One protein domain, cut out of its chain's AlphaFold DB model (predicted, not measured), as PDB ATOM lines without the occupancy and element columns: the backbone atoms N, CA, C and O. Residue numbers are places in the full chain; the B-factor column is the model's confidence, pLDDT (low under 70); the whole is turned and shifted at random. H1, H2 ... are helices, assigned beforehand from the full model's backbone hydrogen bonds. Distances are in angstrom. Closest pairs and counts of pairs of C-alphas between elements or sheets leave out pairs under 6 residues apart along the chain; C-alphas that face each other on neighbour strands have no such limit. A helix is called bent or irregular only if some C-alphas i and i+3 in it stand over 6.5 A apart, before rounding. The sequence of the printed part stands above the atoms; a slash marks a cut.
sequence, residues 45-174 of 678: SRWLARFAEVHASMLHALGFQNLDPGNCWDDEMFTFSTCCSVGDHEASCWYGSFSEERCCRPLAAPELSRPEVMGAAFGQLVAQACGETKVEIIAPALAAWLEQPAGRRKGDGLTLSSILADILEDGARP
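Overview. This is residues 45 to 174 of the 678 residues of the protein "Hypothetical protein" of Polarella glacialis (UniProt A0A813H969). Two antiparallel helix pairs, H1 with H6 and the hairpin of H7 and H8, pack crosswise on each other as a four-helix core. Beside it, the short helices H2, H3 and H4 and the loops round them make the other half, with H2 and H3 packed on the core. The 130 printed residues hold eight named helices, H1 to H8 in chain order, and no named strand; the class is all helix, with 78 residues in helices. The whole is compact, with a radius of gyration of the C-alphas of 14.2 A, and rounded, with spans of 45 by 32 by 27 A.

Along the chain. H1, residues 45 to 61, begins at C-alpha 45 (-15.354, 9.285, 45.606) and is 24.6 A long. H2 is residues 80 to 85, neither bent nor irregular, but only just: C-alphas 82 and 85 are 6.2 A apart. H3 is residues 87 to 93, H4 residues 100 to 103 and H5 residues 110 to 113. H6, residues 115 to 126, is 15.8 A long. H7, residues 135 to 147, is 17.7 A long and ends at C-alpha 147 (4.222, 1.572, 45.034). H8, residues 160 to 174, is 23.2 A long and ends at C-alpha 174 (-22.233, -5.308, 34.758). H3, H7 and H8 are irregular: C-alphas 88 and 91 are 7.7 A apart, 137 and 140 are 6.7 A, only just irregular, and 171 and 174 are 7.1 A.

Arrangement. H1 touches H6 at a shallow tilt of 33 degrees, only just short of steep, opposite ways; their closest C-alphas, Val 54 and Ala 121, are 6.3 A apart. Residues 49 to 56 of H1 touch H2, closest at C-alphas Ala 52 and Ser 81, 4.7 A. Residues 47 to 51 of H1 touch H8 at a steep tilt of 63 degrees, closest at C-alphas Trp 47 and Ala 165, 5.8 A. H2 and H3 touch only at the corner, closest at C-alphas Cys 83 and Glu 90, 5.1 A. H3 touches residues 160 to 162 of H8, closest at C-alphas Gly 87 and Ser 161, 6.0 A. H4 touches no helix but is near H2. H5 touches H7, closest at C-alphas Ser 113 and Ala 143, 6.0 A. H6 touches H7 at a steep tilt of 69 degrees, only just short of about perpendicular, closest at C-alphas Met 118 and Ala 143, 6.8 A. H7 and H8 form a helical hairpin at a shallow tilt of 24 degrees, closest at C-alphas Trp 145 and Leu 160, 5.2 A. In H1 and H6 every O i to N i+4 pair is within hydrogen-bond range; H2 has 1 of 2, H3 0 of 3 but 3 of 4 O i to N i+3 pairs, H7 7 of 9 and H8 10 of 11, while H4 and H5 are too short for an O i to N i+4 pair.

Size, cuts and confidence. The C-alphas farthest apart, Ser 97 and Pro 174, are 45.7 A apart. The printed part has no cut. The links from H1 to H2 and from H7 to H8 are long. Mean pLDDT of the printed part is 90.9, and no printed residue is under 70.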
ATOM      1  N   SER A  45     -15.714   8.793  44.265       87.62
ATOM      2  CA  SER A  45     -15.354   9.285  45.606       87.62
ATOM      3  C   SER A  45     -15.309   8.184  46.673       87.62
ATOM      4  O   SER A  45     -14.446   8.197  47.549       87.62
ATOM      5  N   ARG A  46     -16.199   7.194  46.582       91.06
ATOM      6  CA  ARG A  46     -16.264   6.057  47.503       91.06
ATOM      7  C   ARG A  46     -15.131   5.061  47.259       91.06
ATOM      8  O   ARG A  46     -14.594   4.534  48.229       91.06
ATOM      9  N   TRP A  47     -14.717   4.860  46.006       93.75
ATOM     10  CA  TRP A  47     -13.499   4.103  45.692       93.75
ATOM     11  C   TRP A  47     -12.248   4.781  46.247       93.75
ATOM     12  O   TRP A  47     -11.440   4.119  46.890       93.75
ATOM     13  N   LEU A  48     -12.122   6.100  46.081       94.00
ATOM     14  CA  LEU A  48     -10.986   6.858  46.612       94.00
ATOM     15  C   LEU A  48     -10.901   6.775  48.145       94.00
ATOM     16  O   LEU A  48      -9.838   6.471  48.685       94.00
ATOM     17  N   ALA A  49     -12.024   6.951  48.851       92.75
ATOM     18  CA  ALA A  49     -12.074   6.749  50.301       92.75
ATOM     19  C   ALA A  49     -11.650   5.322  50.686       92.75
ATOM     20  O   ALA A  49     -10.877   5.120  51.625       92.75
ATOM     21  N   ARG A  50     -12.090   4.322  49.912       94.56
ATOM     22  CA  ARG A  50     -11.736   2.926  50.160       94.56
ATOM     23  C   ARG A  50     -10.254   2.633  49.914       94.56
ATOM     24  O   ARG A  50      -9.669   1.857  50.664       94.56
ATOM     25  N   PHE A  51      -9.632   3.255  48.917       95.88
ATOM     26  CA  PHE A  51      -8.189   3.148  48.690       95.88
ATOM     27  C   PHE A  51      -7.392   3.647  49.884       95.88
ATOM     28  O   PHE A  51      -6.465   2.967  50.318       95.88
ATOM     29  N   ALA A  52      -7.797   4.774  50.468       95.25
ATOM     30  CA  ALA A  52      -7.166   5.269  51.679       95.25
ATOM     31  C   ALA A  52      -7.259   4.282  52.851       95.25
ATOM     32  O   ALA A  52      -6.257   4.030  53.518       95.25
ATOM     33  N   GLU A  53      -8.431   3.682  53.074       95.38
ATOM     34  CA  GLU A  53      -8.620   2.669  54.120       95.38
ATOM     35  C   GLU A  53      -7.753   1.424  53.888       95.38
ATOM     36  O   GLU A  53      -7.104   0.937  54.815       95.38
ATOM     37  N   VAL A  54      -7.720   0.913  52.651       96.00
ATOM     38  CA  VAL A  54      -6.917  -0.265  52.295       96.00
ATOM     39  C   VAL A  54      -5.431   0.039  52.464       96.00
ATOM     40  O   VAL A  54      -4.724  -0.752  53.083       96.00
ATOM     41  N   HIS A  55      -4.959   1.192  51.991       96.12
ATOM     42  CA  HIS A  55      -3.557   1.582  52.119       96.12
ATOM     43  C   HIS A  55      -3.131   1.722  53.586       96.12
ATOM     44  O   HIS A  55      -2.141   1.115  53.997       96.12
ATOM     45  N   ALA A  56      -3.923   2.428  54.402       95.94
ATOM     46  CA  ALA A  56      -3.687   2.540  55.840       95.94
ATOM     47  C   ALA A  56      -3.665   1.160  56.516       95.94
ATOM     48  O   ALA A  56      -2.764   0.863  57.301       95.94
ATOM     49  N   SER A  57      -4.612   0.278  56.171       96.06
ATOM     50  CA  SER A  57      -4.651  -1.092  56.689       96.06
ATOM     51  C   SER A  57      -3.404  -1.897  56.313       96.06
ATOM     52  O   SER A  57      -2.932  -2.670  57.148       96.06
ATOM     53  N   MET A  58      -2.876  -1.747  55.093       95.19
ATOM     54  CA  MET A  58      -1.662  -2.451  54.665       95.19
ATOM     55  C   MET A  58      -0.425  -1.939  55.409       95.19
ATOM     56  O   MET A  58       0.369  -2.743  55.892       95.19
ATOM     57  N   LEU A  59      -0.289  -0.622  55.587       95.44
ATOM     58  CA  LEU A  59       0.808  -0.045  56.369       95.44
ATOM     59  C   LEU A  59       0.750  -0.481  57.838       95.44
ATOM     60  O   LEU A  59       1.763  -0.886  58.405       95.44
ATOM     61  N   HIS A  60      -0.435  -0.501  58.447       95.25
ATOM     62  CA  HIS A  60      -0.595  -1.039  59.796       95.25
ATOM     63  C   HIS A  60      -0.196  -2.519  59.886       95.25
ATOM     64  O   HIS A  60       0.469  -2.911  60.845       95.25
ATOM     65  N   ALA A  61      -0.534  -3.333  58.879       93.62
ATOM     66  CA  ALA A  61      -0.124  -4.738  58.821       93.62
ATOM     67  C   ALA A  61       1.401  -4.913  58.689       93.62
ATOM     68  O   ALA A  61       1.948  -5.897  59.185       93.62
ATOM     69  N   LEU A  62       2.094  -3.942  58.086       94.50
ATOM     70  CA  LEU A  62       3.559  -3.877  58.025       94.50
ATOM     71  C   LEU A  62       4.205  -3.295  59.299       94.50
ATOM     72  O   LEU A  62       5.428  -3.200  59.378       94.50
ATOM     73  N   GLY A  63       3.410  -2.935  60.312       95.94
ATOM     74  CA  GLY A  63       3.895  -2.463  61.611       95.94
ATOM     75  C   GLY A  63       4.005  -0.943  61.751       95.94
ATOM     76  O   GLY A  63       4.470  -0.466  62.790       95.94
ATOM     77  N   PHE A  64       3.549  -0.164  60.767       95.31
ATOM     78  CA  PHE A  64       3.472   1.290  60.899       95.31
ATOM     79  C   PHE A  64       2.349   1.650  61.876       95.31
ATOM     80  O   PHE A  64       1.171   1.523  61.557       95.31
ATOM     81  N   GLN A  65       2.695   2.074  63.092       92.56
ATOM     82  CA  GLN A  65       1.704   2.485  64.100       92.56
ATOM     83  C   GLN A  65       1.292   3.950  63.948       92.56
ATOM     84  O   GLN A  65       0.154   4.302  64.241       92.56
ATOM     85  N   ASN A  66       2.216   4.789  63.478       91.81
ATOM     86  CA  ASN A  66       1.983   6.202  63.233       91.81
ATOM     87  C   ASN A  66       2.078   6.475  61.729       91.81
ATOM     88  O   ASN A  66       3.154   6.344  61.145       91.81
ATOM     89  N   LEU A  67       0.952   6.854  61.123       93.56
ATOM     90  CA  LEU A  67       0.889   7.280  59.724       93.56
ATOM     91  C   LEU A  67       1.188   8.779  59.567       93.56
ATOM     92  O   LEU A  67       1.076   9.301  58.465       93.56
ATOM     93  N   ASP A  68       1.584   9.461  60.648       90.25
ATOM     94  CA  ASP A  68       2.075  10.837  60.661       90.25
ATOM     95  C   ASP A  68       3.500  10.960  61.238       90.25
ATOM     96  O   ASP A  68       3.711  11.450  62.353       90.25
ATOM     97  N   PRO A  69       4.530  10.504  60.512       80.00
ATOM     98  CA  PRO A  69       5.905  10.565  60.999       80.00
ATOM     99  C   PRO A  69       6.452  12.002  61.117       80.00
ATOM    100  O   PRO A  69       7.523  12.189  61.698       80.00
ATOM    101  N   GLY A  70       5.756  13.010  60.575       78.44
ATOM    102  CA  GLY A  70       6.245  14.386  60.455       78.44
ATOM    103  C   GLY A  70       5.400  15.461  61.140       78.44
ATOM    104  O   GLY A  70       5.785  16.629  61.048       78.44
ATOM    105  N   ASN A  71       4.296  15.094  61.804       87.00
ATOM    106  CA  ASN A  71       3.211  16.018  62.171       87.00
ATOM    107  C   ASN A  71       2.753  16.833  60.952       87.00
ATOM    108  O   ASN A  71       2.682  18.064  60.983       87.00
ATOM    109  N   CYS A  72       2.591  16.130  59.838       86.56
ATOM    110  CA  CYS A  72       2.195  16.653  58.548       86.56
ATOM    111  C   CYS A  72       0.687  16.830  58.433       86.56
ATOM    112  O   CYS A  72       0.247  17.546  57.534       86.56
ATOM    113  N   TRP A  73      -0.085  16.166  59.293       86.38
ATOM    114  CA  TRP A  73      -1.529  16.128  59.167       86.38
ATOM    115  C   TRP A  73      -2.212  17.072  60.151       86.38
ATOM    116  O   TRP A  73      -1.762  17.237  61.286       86.38
ATOM    117  N   ASP A  74      -3.324  17.664  59.719       81.75
ATOM    118  CA  ASP A  74      -4.319  18.219  60.630       81.75
ATOM    119  C   ASP A  74      -5.554  17.310  60.654       81.75
ATOM    120  O   ASP A  74      -5.829  16.570  59.708       81.75
ATOM    121  N   ASP A  75      -6.274  17.308  61.775       74.69
ATOM    122  CA  ASP A  75      -7.387  16.378  61.999       74.69
ATOM    123  C   ASP A  75      -8.595  16.637  61.065       74.69
ATOM    124  O   ASP A  75      -9.564  15.879  61.103       74.69
ATOM    125  N   GLU A  76      -8.567  17.688  60.231       77.00
ATOM    126  CA  GLU A  76      -9.739  18.163  59.483       77.00
ATOM    127  C   GLU A  76      -9.585  18.159  57.952       77.00
ATOM    128  O   GLU A  76     -10.545  17.805  57.266       77.00
ATOM    129  N   MET A  77      -8.436  18.540  57.382       77.38
ATOM    130  CA  MET A  77      -8.296  18.743  55.928       77.38
ATOM    131  C   MET A  77      -7.105  18.020  55.294       77.38
ATOM    132  O   MET A  77      -7.222  17.519  54.173       77.38
ATOM    133  N   PHE A  78      -5.978  17.922  55.990       87.50
ATOM    134  CA  PHE A  78      -4.749  17.326  55.477       87.50
ATOM    135  C   PHE A  78      -4.488  16.028  56.204       87.50
ATOM    136  O   PHE A  78      -3.688  15.970  57.120       87.50
ATOM    137  N   THR A  79      -5.172  14.967  55.802       92.44
ATOM    138  CA  THR A  79      -5.012  13.648  56.410       92.44
ATOM    139  C   THR A  79      -4.094  12.762  55.567       92.44
ATOM    140  O   THR A  79      -3.978  12.929  54.350       92.44
ATOM    141  N   PHE A  80      -3.510  11.731  56.185       94.38
ATOM    142  CA  PHE A  80      -2.787  10.666  55.473       94.38
ATOM    143  C   PHE A  80      -3.601  10.071  54.303       94.38
ATOM    144  O   PHE A  80      -3.060   9.780  53.230       94.38
ATOM    145  N   SER A  81      -4.914   9.901  54.500       92.62
ATOM    146  CA  SER A  81      -5.829   9.387  53.479       92.62
ATOM    147  C   SER A  81      -5.872  10.282  52.241       92.62
ATOM    148  O   SER A  81      -5.760   9.785  51.122       92.62
ATOM    149  N   THR A  82      -5.978  11.590  52.451       90.75
ATOM    150  CA  THR A  82      -6.112  12.591  51.390       90.75
ATOM    151  C   THR A  82      -4.777  12.869  50.704       90.75
ATOM    152  O   THR A  82      -4.737  12.979  49.486       90.75
ATOM    153  N   CYS A  83      -3.679  12.949  51.459       93.38
ATOM    154  CA  CYS A  83      -2.403  13.437  50.934       93.38
ATOM    155  C   CYS A  83      -1.435  12.343  50.480       93.38
ATOM    156  O   CYS A  83      -0.697  12.558  49.522       93.38
ATOM    157  N   CYS A  84      -1.431  11.174  51.130       94.88
ATOM    158  CA  CYS A  84      -0.483  10.100  50.807       94.88
ATOM    159  C   CYS A  84      -1.106   8.866  50.177       94.88
ATOM    160  O   CYS A  84      -0.374   8.084  49.584       94.88
ATOM    161  N   SER A  85      -2.412   8.642  50.340       93.88
ATOM    162  CA  SER A  85      -3.061   7.412  49.854       93.88
ATOM    163  C   SER A  85      -3.850   7.601  48.563       93.88
ATOM    164  O   SER A  85      -4.105   6.633  47.845       93.88
ATOM    165  N   VAL A  86      -4.246   8.840  48.276       93.19
ATOM    166  CA  VAL A  86      -5.077   9.201  47.132       93.19
ATOM    167  C   VAL A  86      -4.430  10.378  46.408       93.19
ATOM    168  O   VAL A  86      -4.467  11.508  46.882       93.19
ATOM    169  N   GLY A  87      -3.867  10.136  45.222       86.62
ATOM    170  CA  GLY A  87      -3.203  11.184  44.438       86.62
ATOM    171  C   GLY A  87      -4.129  12.304  43.951       86.62
ATOM    172  O   GLY A  87      -3.661  13.373  43.566       86.62
ATOM    173  N   ASP A  88      -5.450  12.100  43.969       88.94
ATOM    174  CA  ASP A  88      -6.439  13.077  43.487       88.94
ATOM    175  C   ASP A  88      -6.410  14.405  44.268       88.94
ATOM    176  O   ASP A  88      -6.763  15.445  43.712       88.94
ATOM    177  N   HIS A  89      -5.935  14.396  45.517       86.75
ATOM    178  CA  HIS A  89      -5.826  15.594  46.357       86.75
ATOM    179  C   HIS A  89      -4.380  16.040  46.620       86.75
ATOM    180  O   HIS A  89      -4.166  17.076  47.249       86.75
ATOM    181  N   GLU A  90      -3.394  15.321  46.077       85.94
ATOM    182  CA  GLU A  90      -1.953  15.547  46.259       85.94
ATOM    183  C   GLU A  90      -1.553  17.019  46.060       85.94
ATOM    184  O   GLU A  90      -0.903  17.620  46.914       85.94
ATOM    185  N   ALA A  91      -1.999  17.639  44.961       83.94
ATOM    186  CA  ALA A  91      -1.640  19.017  44.620       83.94
ATOM    187  C   ALA A  91      -2.106  20.046  45.666       83.94
ATOM    188  O   ALA A  91      -1.556  21.143  45.746       83.94
ATOM    189  N   SER A  92      -3.120  19.700  46.463       86.62
ATOM    190  CA  SER A  92      -3.628  20.565  47.527       86.62
ATOM    191  C   SER A  92      -2.858  20.403  48.832       86.62
ATOM    192  O   SER A  92      -3.001  21.271  49.678       86.62
ATOM    193  N   CYS A  93      -2.063  19.341  49.000       89.00
ATOM    194  CA  CYS A  93      -1.413  18.980  50.261       89.00
ATOM    195  C   CYS A  93      -0.020  19.585  50.451       89.00
ATOM    196  O   CYS A  93       0.432  19.768  51.581       89.00
ATOM    197  N   TRP A  94       0.677  19.901  49.360       88.56
ATOM    198  CA  TRP A  94       2.079  20.314  49.418       88.56
ATOM    199  C   TRP A  94       2.211  21.834  49.340       88.56
ATOM    200  O   TRP A  94       2.280  22.422  48.263       88.56
ATOM    201  N   TYR A  95       2.234  22.488  50.501       82.00
ATOM    202  CA  TYR A  95       2.486  23.925  50.617       82.00
ATOM    203  C   TYR A  95       3.350  24.244  51.847       82.00
ATOM    204  O   TYR A  95       3.289  23.592  52.890       82.00
ATOM    205  N   GLY A  96       4.185  25.280  51.730       85.38
ATOM    206  CA  GLY A  96       5.084  25.700  52.806       85.38
ATOM    207  C   GLY A  96       6.204  24.689  53.078       85.38
ATOM    208  O   GLY A  96       7.010  24.409  52.198       85.38
ATOM    209  N   SER A  97       6.288  24.186  54.316       81.62
ATOM    210  CA  SER A  97       7.343  23.243  54.745       81.62
ATOM    211  C   SER A  97       6.941  21.763  54.671       81.62
ATOM    212  O   SER A  97       7.708  20.891  55.099       81.62
ATOM    213  N   PHE A  98       5.747  21.486  54.144       87.88
ATOM    214  CA  PHE A  98       5.239  20.142  53.904       87.88
ATOM    215  C   PHE A  98       5.525  19.750  52.456       87.88
ATOM    216  O   PHE A  98       5.144  20.458  51.525       87.88
ATOM    217  N   SER A  99       6.221  18.631  52.273       91.62
ATOM    218  CA  SER A  99       6.484  18.041  50.962       91.62
ATOM    219  C   SER A  99       6.188  16.548  51.005       91.62
ATOM    220  O   SER A  99       6.238  15.927  52.074       91.62
ATOM    221  N   GLU A 100       5.915  15.964  49.842       91.25
ATOM    222  CA  GLU A 100       5.683  14.528  49.701       91.25
ATOM    223  C   GLU A 100       6.862  13.713  50.260       91.25
ATOM    224  O   GLU A 100       6.671  12.730  50.981       91.25
ATOM    225  N   GLU A 101       8.099  14.161  50.018       89.94
ATOM    226  CA  GLU A 101       9.305  13.500  50.521       89.94
ATOM    227  C   GLU A 101       9.383  13.492  52.042       89.94
ATOM    228  O   GLU A 101       9.960  12.578  52.629       89.94
ATOM    229  N   ARG A 102       8.835  14.517  52.691       90.19
ATOM    230  CA  ARG A 102       8.840  14.617  54.145       90.19
ATOM    231  C   ARG A 102       7.708  13.807  54.766       90.19
ATOM    232  O   ARG A 102       7.917  13.192  55.807       90.19
ATOM    233  N   CYS A 103       6.532  13.833  54.149       91.94
ATOM    234  CA  CYS A 103       5.303  13.360  54.774       91.94
ATOM    235  C   CYS A 103       4.882  11.956  54.318       91.94
ATOM    236  O   CYS A 103       4.462  11.155  55.148       91.94
ATOM    237  N   CYS A 104       5.049  11.621  53.035       93.12
ATOM    238  CA  CYS A 104       4.634  10.326  52.483       93.12
ATOM    239  C   CYS A 104       5.792   9.360  52.274       93.12
ATOM    240  O   CYS A 104       5.644   8.165  52.508       93.12
ATOM    241  N   ARG A 105       6.968   9.843  51.863       90.69
ATOM    242  CA  ARG A 105       8.107   8.962  51.561       90.69
ATOM    243  C   ARG A 105       8.589   8.108  52.743       90.69
ATOM    244  O   ARG A 105       8.989   6.977  52.483       90.69
ATOM    245  N   PRO A 106       8.529   8.546  54.017       90.50
ATOM    246  CA  PRO A 106       8.826   7.656  55.144       90.50
ATOM    247  C   PRO A 106       7.833   6.491  55.290       90.50
ATOM    248  O   PRO A 106       8.137   5.518  55.972       90.50
ATOM    249  N   LEU A 107       6.659   6.598  54.663       88.75
ATOM    250  CA  LEU A 107       5.613   5.574  54.616       88.75
ATOM    251  C   LEU A 107       5.666   4.752  53.320       88.75
ATOM    252  O   LEU A 107       4.893   3.812  53.169       88.75
ATOM    253  N   ALA A 108       6.573   5.080  52.390       86.94
ATOM    254  CA  ALA A 108       6.801   4.276  51.200       86.94
ATOM    255  C   ALA A 108       7.456   2.954  51.620       86.94
ATOM    256  O   ALA A 108       8.656   2.889  51.890       86.94
ATOM    257  N   ALA A 109       6.642   1.907  51.695       86.94
ATOM    258  CA  ALA A 109       7.076   0.567  52.040       86.94
ATOM    259  C   ALA A 109       7.178  -0.268  50.753       86.94
ATOM    260  O   ALA A 109       6.148  -0.715  50.243       86.94
ATOM    261  N   PRO A 110       8.383  -0.500  50.194       87.44
ATOM    262  CA  PRO A 110       8.553  -1.352  49.011       87.44
ATOM    263  C   PRO A 110       8.028  -2.783  49.228       87.44
ATOM    264  O   PRO A 110       7.767  -3.517  48.276       87.44
ATOM    265  N   GLU A 111       7.829  -3.190  50.482       91.00
ATOM    266  CA  GLU A 111       7.169  -4.429  50.880       91.00
ATOM    267  C   GLU A 111       5.693  -4.496  50.464       91.00
ATOM    268  O   GLU A 111       5.169  -5.603  50.331       91.00
ATOM    269  N   LEU A 112       5.031  -3.360  50.209       88.94
ATOM    270  CA  LEU A 112       3.656  -3.315  49.695       88.94
ATOM    271  C   LEU A 112       3.535  -3.960  48.307       88.94
ATOM    272  O   LEU A 112       2.485  -4.508  47.976       88.94
ATOM    273  N   SER A 113       4.621  -3.975  47.529       85.94
ATOM    274  CA  SER A 113       4.676  -4.616  46.212       85.94
ATOM    275  C   SER A 113       4.857  -6.139  46.287       85.94
ATOM    276  O   SER A 113       4.922  -6.809  45.254       85.94
ATOM    277  N   ARG A 114       4.957  -6.729  47.490       92.38
ATOM    278  CA  ARG A 114       5.047  -8.188  47.634       92.38
ATOM    279  C   ARG A 114       3.727  -8.852  47.219       92.38
ATOM    280  O   ARG A 114       2.662  -8.359  47.593       92.38
ATOM    281  N   PRO A 115       3.766 -10.011  46.532       92.94
ATOM    282  CA  PRO A 115       2.561 -10.712  46.074       92.94
ATOM    283  C   PRO A 115       1.534 -10.993  47.177       92.94
ATOM    284  O   PRO A 115       0.334 -10.930  46.932       92.94
ATOM    285  N   GLU A 116       2.000 -11.265  48.396       94.44
ATOM    286  CA  GLU A 116       1.158 -11.532  49.568       94.44
ATOM    287  C   GLU A 116       0.332 -10.300  49.971       94.44
ATOM    288  O   GLU A 116      -0.878 -10.399  50.181       94.44
ATOM    289  N   VAL A 117       0.973  -9.128  50.026       93.06
ATOM    290  CA  VAL A 117       0.331  -7.858  50.392       93.06
ATOM    291  C   VAL A 117      -0.584  -7.381  49.269       93.06
ATOM    292  O   VAL A 117      -1.726  -7.002  49.526       93.06
ATOM    293  N   MET A 118      -0.139  -7.496  48.014       93.81
ATOM    294  CA  MET A 118      -0.979  -7.208  46.850       93.81
ATOM    295  C   MET A 118      -2.228  -8.094  46.817       93.81
ATOM    296  O   MET A 118      -3.318  -7.596  46.551       93.81
ATOM    297  N   GLY A 119      -2.097  -9.388  47.128       94.12
ATOM    298  CA  GLY A 119      -3.228 -10.312  47.217       94.12
ATOM    299  C   GLY A 119      -4.226  -9.919  48.309       94.12
ATOM    300  O   GLY A 119      -5.436  -9.952  48.079       94.12
ATOM    301  N   ALA A 120      -3.736  -9.480  49.472       95.12
ATOM    302  CA  ALA A 120      -4.579  -8.981  50.555       95.12
ATOM    303  C   ALA A 120      -5.305  -7.678  50.172       95.12
ATOM    304  O   ALA A 120      -6.522  -7.584  50.344       95.12
ATOM    305  N   ALA A 121      -4.589  -6.699  49.608       95.25
ATOM    306  CA  ALA A 121      -5.166  -5.441  49.135       95.25
ATOM    307  C   ALA A 121      -6.215  -5.681  48.035       95.25
ATOM    308  O   ALA A 121      -7.328  -5.158  48.109       95.25
ATOM    309  N   PHE A 122      -5.900  -6.544  47.065       95.38
ATOM    310  CA  PHE A 122      -6.820  -6.961  46.010       95.38
ATOM    311  C   PHE A 122      -8.089  -7.587  46.593       95.38
ATOM    312  O   PHE A 122      -9.194  -7.176  46.242       95.38
ATOM    313  N   GLY A 123      -7.946  -8.524  47.536       93.69
ATOM    314  CA  GLY A 123      -9.077  -9.150  48.217       93.69
ATOM    315  C   GLY A 123      -9.975  -8.137  48.933       93.69
ATOM    316  O   GLY A 123     -11.198  -8.239  48.847       93.69
ATOM    317  N   GLN A 124      -9.395  -7.122  49.587       94.44
ATOM    318  CA  GLN A 124     -10.165  -6.068  50.259       94.44
ATOM    319  C   GLN A 124     -10.925  -5.145  49.297       94.44
ATOM    320  O   GLN A 124     -12.008  -4.672  49.656       94.44
ATOM    321  N   LEU A 125     -10.371  -4.873  48.111       93.50
ATOM    322  CA  LEU A 125     -11.006  -4.036  47.088       93.50
ATOM    323  C   LEU A 125     -12.088  -4.803  46.324       93.50
ATOM    324  O   LEU A 125     -13.213  -4.324  46.193       93.50
ATOM    325  N   VAL A 126     -11.792  -6.031  45.894       89.81
ATOM    326  CA  VAL A 126     -12.736  -6.869  45.140       89.81
ATOM    327  C   VAL A 126     -13.892  -7.357  46.004       89.81
ATOM    328  O   VAL A 126     -14.997  -7.506  45.497       89.81
ATOM    329  N   ALA A 127     -13.712  -7.511  47.320       88.94
ATOM    330  CA  ALA A 127     -14.829  -7.799  48.225       88.94
ATOM    331  C   ALA A 127     -15.934  -6.724  48.200       88.94
ATOM    332  O   ALA A 127     -17.061  -7.006  48.610       88.94
ATOM    333  N   GLN A 128     -15.619  -5.507  47.741       84.25
ATOM    334  CA  GLN A 128     -16.585  -4.425  47.547       84.25
ATOM    335  C   GLN A 128     -16.988  -4.219  46.086       84.25
ATOM    336  O   GLN A 128     -18.008  -3.580  45.832       84.25
ATOM    337  N   ALA A 129     -16.220  -4.763  45.141       84.00
ATOM    338  CA  ALA A 129     -16.591  -4.760  43.740       84.00
ATOM    339  C   ALA A 129     -17.735  -5.749  43.512       84.00
ATOM    340  O   ALA A 129     -17.744  -6.887  43.986       84.00
ATOM    341  N   CYS A 130     -18.720  -5.304  42.754       79.06
ATOM    342  CA  CYS A 130     -19.734  -6.179  42.224       79.06
ATOM    343  C   CYS A 130     -19.145  -6.887  40.987       79.06
ATOM    344  O   CYS A 130     -18.702  -6.201  40.071       79.06
ATOM    345  N   GLY A 131     -19.164  -8.222  40.923       76.94
ATOM    346  CA  GLY A 131     -18.849  -8.968  39.693       76.94
ATOM    347  C   GLY A 131     -17.454  -9.600  39.622       76.94
ATOM    348  O   GLY A 131     -16.648  -9.510  40.546       76.94
ATOM    349  N   GLU A 132     -17.197 -10.314  38.523       82.69
ATOM    350  CA  GLU A 132     -15.905 -10.951  38.242       82.69
ATOM    351  C   GLU A 132     -14.935  -9.927  37.652       82.69
ATOM    352  O   GLU A 132     -14.812  -9.780  36.432       82.69
ATOM    353  N   THR A 133     -14.230  -9.194  38.511       85.56
ATOM    354  CA  THR A 133     -13.173  -8.309  38.026       85.56
ATOM    355  C   THR A 133     -11.930  -9.119  37.674       85.56
ATOM    356  O   THR A 133     -11.377  -9.841  38.504       85.56
ATOM    357  N   LYS A 134     -11.487  -9.007  36.418       90.31
ATOM    358  CA  LYS A 134     -10.330  -9.746  35.898       90.31
ATOM    359  C   LYS A 134      -9.055  -9.325  36.625       90.31
ATOM    360  O   LYS A 134      -8.633  -8.169  36.533       90.31
ATOM    361  N   VAL A 135      -8.442 -10.275  37.330       91.50
ATOM    362  CA  VAL A 135      -7.205 -10.079  38.105       91.50
ATOM    363  C   VAL A 135      -6.100  -9.515  37.212       91.50
ATOM    364  O   VAL A 135      -5.347  -8.644  37.639       91.50
ATOM    365  N   GLU A 136      -6.050  -9.946  35.950       93.69
ATOM    366  CA  GLU A 136      -5.036  -9.547  34.973       93.69
ATOM    367  C   GLU A 136      -5.078  -8.047  34.647       93.69
ATOM    368  O   GLU A 136      -4.056  -7.476  34.271       93.69
ATOM    369  N   ILE A 137      -6.242  -7.403  34.799       92.00
ATOM    370  CA  ILE A 137      -6.435  -5.977  34.500       92.00
ATOM    371  C   ILE A 137      -6.133  -5.118  35.732       92.00
ATOM    372  O   ILE A 137      -5.470  -4.089  35.620       92.00
ATOM    373  N   ILE A 138      -6.594  -5.539  36.914       94.25
ATOM    374  CA  ILE A 138      -6.409  -4.763  38.148       94.25
ATOM    375  C   ILE A 138      -4.979  -4.874  38.670       94.25
ATOM    376  O   ILE A 138      -4.433  -3.872  39.124       94.25
ATOM    377  N   ALA A 139      -4.375  -6.067  38.650       94.12
ATOM    378  CA  ALA A 139      -3.124  -6.320  39.364       94.12
ATOM    379  C   ALA A 139      -1.989  -5.341  38.994       94.12
ATOM    380  O   ALA A 139      -1.363  -4.820  39.917       94.12
ATOM    381  N   PRO A 140      -1.749  -4.995  37.711       95.38
ATOM    382  CA  PRO A 140      -0.726  -4.008  37.357       95.38
ATOM    383  C   PRO A 140      -1.035  -2.597  37.879       95.38
ATOM    384  O   PRO A 140      -0.130  -1.901  38.334       95.38
ATOM    385  N   ALA A 141      -2.303  -2.173  37.836       95.56
ATOM    386  CA  ALA A 141      -2.722  -0.855  38.319       95.56
ATOM    387  C   ALA A 141      -2.658  -0.766  39.851       95.56
ATOM    388  O   ALA A 141      -2.198   0.235  40.394       95.56
ATOM    389  N   LEU A 142      -3.065  -1.837  40.537       96.06
ATOM    390  CA  LEU A 142      -2.985  -1.962  41.988       96.06
ATOM    391  C   LEU A 142      -1.531  -1.969  42.470       96.06
ATOM    392  O   LEU A 142      -1.218  -1.276  43.431       96.06
ATOM    393  N   ALA A 143      -0.644  -2.703  41.792       95.19
ATOM    394  CA  ALA A 143       0.784  -2.718  42.101       95.19
ATOM    395  C   ALA A 143       1.408  -1.323  41.946       95.19
ATOM    396  O   ALA A 143       2.087  -0.852  42.854       95.19
ATOM    397  N   ALA A 144       1.121  -0.639  40.832       95.31
ATOM    398  CA  ALA A 144       1.611   0.716  40.594       95.31
ATOM    399  C   ALA A 144       1.101   1.709  41.653       95.31
ATOM    400  O   ALA A 144       1.876   2.519  42.156       95.31
ATOM    401  N   TRP A 145      -0.184   1.632  42.019       96.12
ATOM    402  CA  TRP A 145      -0.747   2.473  43.077       96.12
ATOM    403  C   TRP A 145      -0.152   2.151  44.454       96.12
ATOM    404  O   TRP A 145       0.182   3.077  45.175       96.12
ATOM    405  N   LEU A 146       0.050   0.883  44.825       95.06
ATOM    406  CA  LEU A 146       0.680   0.534  46.108       95.06
ATOM    407  C   LEU A 146       2.133   1.018  46.205       95.06
ATOM    408  O   LEU A 146       2.589   1.365  47.291       95.06
ATOM    409  N   GLU A 147       2.855   1.050  45.085       93.88
ATOM    410  CA  GLU A 147       4.222   1.572  45.034       93.88
ATOM    411  C   GLU A 147       4.256   3.104  45.153       93.88
ATOM    412  O   GLU A 147       5.140   3.656  45.809       93.88
ATOM    413  N   GLN A 148       3.301   3.799  44.522       93.75
ATOM    414  CA  GLN A 148       3.209   5.263  44.510       93.75
ATOM    415  C   GLN A 148       1.744   5.723  44.618       93.75
ATOM    416  O   GLN A 148       1.138   6.107  43.616       93.75
ATOM    417  N   PRO A 149       1.144   5.739  45.818       93.94
ATOM    418  CA  PRO A 149      -0.299   5.967  45.946       93.94
ATOM    419  C   PRO A 149      -0.731   7.401  45.602       93.94
ATOM    420  O   PRO A 149      -1.842   7.616  45.109       93.94
ATOM    421  N   ALA A 150       0.172   8.369  45.794       92.44
ATOM    422  CA  ALA A 150       0.034   9.749  45.326       92.44
ATOM    423  C   ALA A 150       0.545   9.963  43.883       92.44
ATOM    424  O   ALA A 150       0.391  11.043  43.319       92.44
ATOM    425  N   GLY A 151       1.132   8.932  43.269       92.94
ATOM    426  CA  GLY A 151       1.812   9.024  41.985       92.94
ATOM    427  C   GLY A 151       0.883   9.281  40.801       92.94
ATOM    428  O   GLY A 151      -0.331   9.049  40.830       92.94
ATOM    429  N   ARG A 152       1.495   9.731  39.701       95.06
ATOM    430  CA  ARG A 152       0.826  10.033  38.429       95.06
ATOM    431  C   ARG A 152       1.433   9.243  37.285       95.06
ATOM    432  O   ARG A 152       2.648   9.044  37.214       95.06
ATOM    433  N   ARG A 153       0.593   8.846  36.334       95.31
ATOM    434  CA  ARG A 153       1.051   8.226  35.093       95.31
ATOM    435  C   ARG A 153       1.796   9.258  34.240       95.31
ATOM    436  O   ARG A 153       1.325  10.370  33.998       95.31
ATOM    437  N   LYS A 154       2.989   8.879  33.773       94.69
ATOM    438  CA  LYS A 154       3.792   9.711  32.869       94.69
ATOM    439  C   LYS A 154       3.057   9.858  31.534       94.69
ATOM    440  O   LYS A 154       2.837   8.863  30.849       94.69
ATOM    441  N   GLY A 155       2.715  11.089  31.165       95.06
ATOM    442  CA  GLY A 155       2.108  11.430  29.875       95.06
ATOM    443  C   GLY A 155       0.806  12.209  30.018       95.06
ATOM    444  O   GLY A 155       0.724  13.334  29.544       95.06
ATOM    445  N   ASP A 156      -0.185  11.634  30.694       93.62
ATOM    446  CA  ASP A 156      -1.520  12.225  30.854       93.62
ATOM    447  C   ASP A 156      -1.750  12.890  32.218       93.62
ATOM    448  O   ASP A 156      -2.726  13.614  32.389       93.62
ATOM    449  N   GLY A 157      -0.859  12.664  33.190       94.19
ATOM    450  CA  GLY A 157      -0.942  13.278  34.517       94.19
ATOM    451  C   GLY A 157      -2.085  12.743  35.385       94.19
ATOM    452  O   GLY A 157      -2.322  13.292  36.468       94.19
ATOM    453  N   LEU A 158      -2.771  11.681  34.937       94.00
ATOM    454  CA  LEU A 158      -3.797  10.997  35.718       94.00
ATOM    455  C   LEU A 158      -3.156  10.334  36.936       94.00
ATOM    456  O   LEU A 158      -2.084   9.728  36.844       94.00
ATOM    457  N   THR A 159      -3.817  10.448  38.082       95.44
ATOM    458  CA  THR A 159      -3.347   9.841  39.328       95.44
ATOM    459  C   THR A 159      -3.542   8.329  39.264       95.44
ATOM    460  O   THR A 159      -4.482   7.826  38.641       95.44
ATOM    461  N   LEU A 160      -2.645   7.577  39.898       96.00
ATOM    462  CA  LEU A 160      -2.733   6.115  39.916       96.00
ATOM    463  C   LEU A 160      -3.995   5.638  40.655       96.00
ATOM    464  O   LEU A 160      -4.626   4.675  40.220       96.00
ATOM    465  N   SER A 161      -4.431   6.376  41.684       95.62
ATOM    466  CA  SER A 161      -5.724   6.182  42.352       95.62
ATOM    467  C   SER A 161      -6.907   6.377  41.402       95.62
ATOM    468  O   SER A 161      -7.805   5.543  41.376       95.62
ATOM    469  N   SER A 162      -6.902   7.419  40.568       94.06
ATOM    470  CA  SER A 162      -7.951   7.631  39.561       94.06
ATOM    471  C   SER A 162      -8.031   6.485  38.558       94.06
ATOM    472  O   SER A 162      -9.116   5.977  38.293       94.06
ATOM    473  N   ILE A 163      -6.884   6.050  38.027       95.81
ATOM    474  CA  ILE A 163      -6.821   4.956  37.048       95.81
ATOM    475  C   ILE A 163      -7.365   3.661  37.662       95.81
ATOM    476  O   ILE A 163      -8.150   2.957  37.027       95.81
ATOM    477  N   LEU A 164      -6.976   3.353  38.903       95.94
ATOM    478  CA  LEU A 164      -7.466   2.173  39.610       95.94
ATOM    479  C   LEU A 164      -8.971   2.265  39.912       95.94
ATOM    480  O   LEU A 164      -9.673   1.268  39.752       95.94
ATOM    481  N   ALA A 165      -9.477   3.442  40.303       94.88
ATOM    482  CA  ALA A 165     -10.911   3.667  40.507       94.88
ATOM    483  C   ALA A 165     -11.702   3.424  39.220       94.88
ATOM    484  O   ALA A 165     -12.715   2.735  39.262       94.88
ATOM    485  N   ASP A 166     -11.225   3.942  38.087       93.31
ATOM    486  CA  ASP A 166     -11.902   3.792  36.798       93.31
ATOM    487  C   ASP A 166     -11.921   2.314  36.348       93.31
ATOM    488  O   ASP A 166     -12.952   1.826  35.890       93.31
ATOM    489  N   ILE A 167     -10.835   1.554  36.571       93.88
ATOM    490  CA  ILE A 167     -10.788   0.101  36.301       93.88
ATOM    491  C   ILE A 167     -11.790  -0.670  37.176       93.88
ATOM    492  O   ILE A 167     -12.474  -1.574  36.687       93.88
ATOM    493  N   LEU A 168     -11.867  -0.347  38.471       93.44
ATOM    494  CA  LEU A 168     -12.789  -1.009  39.399       93.44
ATOM    495  C   LEU A 168     -14.249  -0.645  39.114       93.44
ATOM    496  O   LEU A 168     -15.111  -1.521  39.171       93.44
ATOM    497  N   GLU A 169     -14.520   0.611  38.757       91.06
ATOM    498  CA  GLU A 169     -15.845   1.074  38.342       91.06
ATOM    499  C   GLU A 169     -16.292   0.382  37.049       91.06
ATOM    500  O   GLU A 169     -17.412  -0.123  36.978       91.06
ATOM    501  N   ASP A 170     -15.410   0.280  36.051       89.25
ATOM    502  CA  ASP A 170     -15.687  -0.427  34.797       89.25
ATOM    503  C   ASP A 170     -15.961  -1.916  35.023       89.25
ATOM    504  O   ASP A 170     -16.892  -2.469  34.432       89.25
ATOM    505  N   GLY A 171     -15.210  -2.546  35.929       87.19
ATOM    506  CA  GLY A 171     -15.451  -3.916  36.373       87.19
ATOM    507  C   GLY A 171     -16.791  -4.108  37.086       87.19
ATOM    508  O   GLY A 171     -17.391  -5.174  36.964       87.19
ATOM    509  N   ALA A 172     -17.277  -3.076  37.779       86.62
ATOM    510  CA  ALA A 172     -18.538  -3.094  38.515       86.62
ATOM    511  C   ALA A 172     -19.770  -2.746  37.656       86.62
ATOM    512  O   ALA A 172     -20.897  -3.026  38.074       86.62
ATOM    513  N   ARG A 173     -19.591  -2.178  36.449       83.38
ATOM    514  CA  ARG A 173     -20.697  -1.820  35.531       83.38
ATOM    515  C   ARG A 173     -21.700  -2.953  35.260       83.38
ATOM    516  O   ARG A 173     -22.894  -2.655  35.254       83.38
ATOM    517  N   PRO A 174     -21.292  -4.223  35.051       81.81
ATOM    518  CA  PRO A 174     -22.233  -5.308  34.758       81.81
ATOM    519  C   PRO A 174     -23.233  -5.577  35.884       81.81
ATOM    520  O   PRO A 174     -24.264  -6.196  35.658       81.81
TER     521      PRO A 174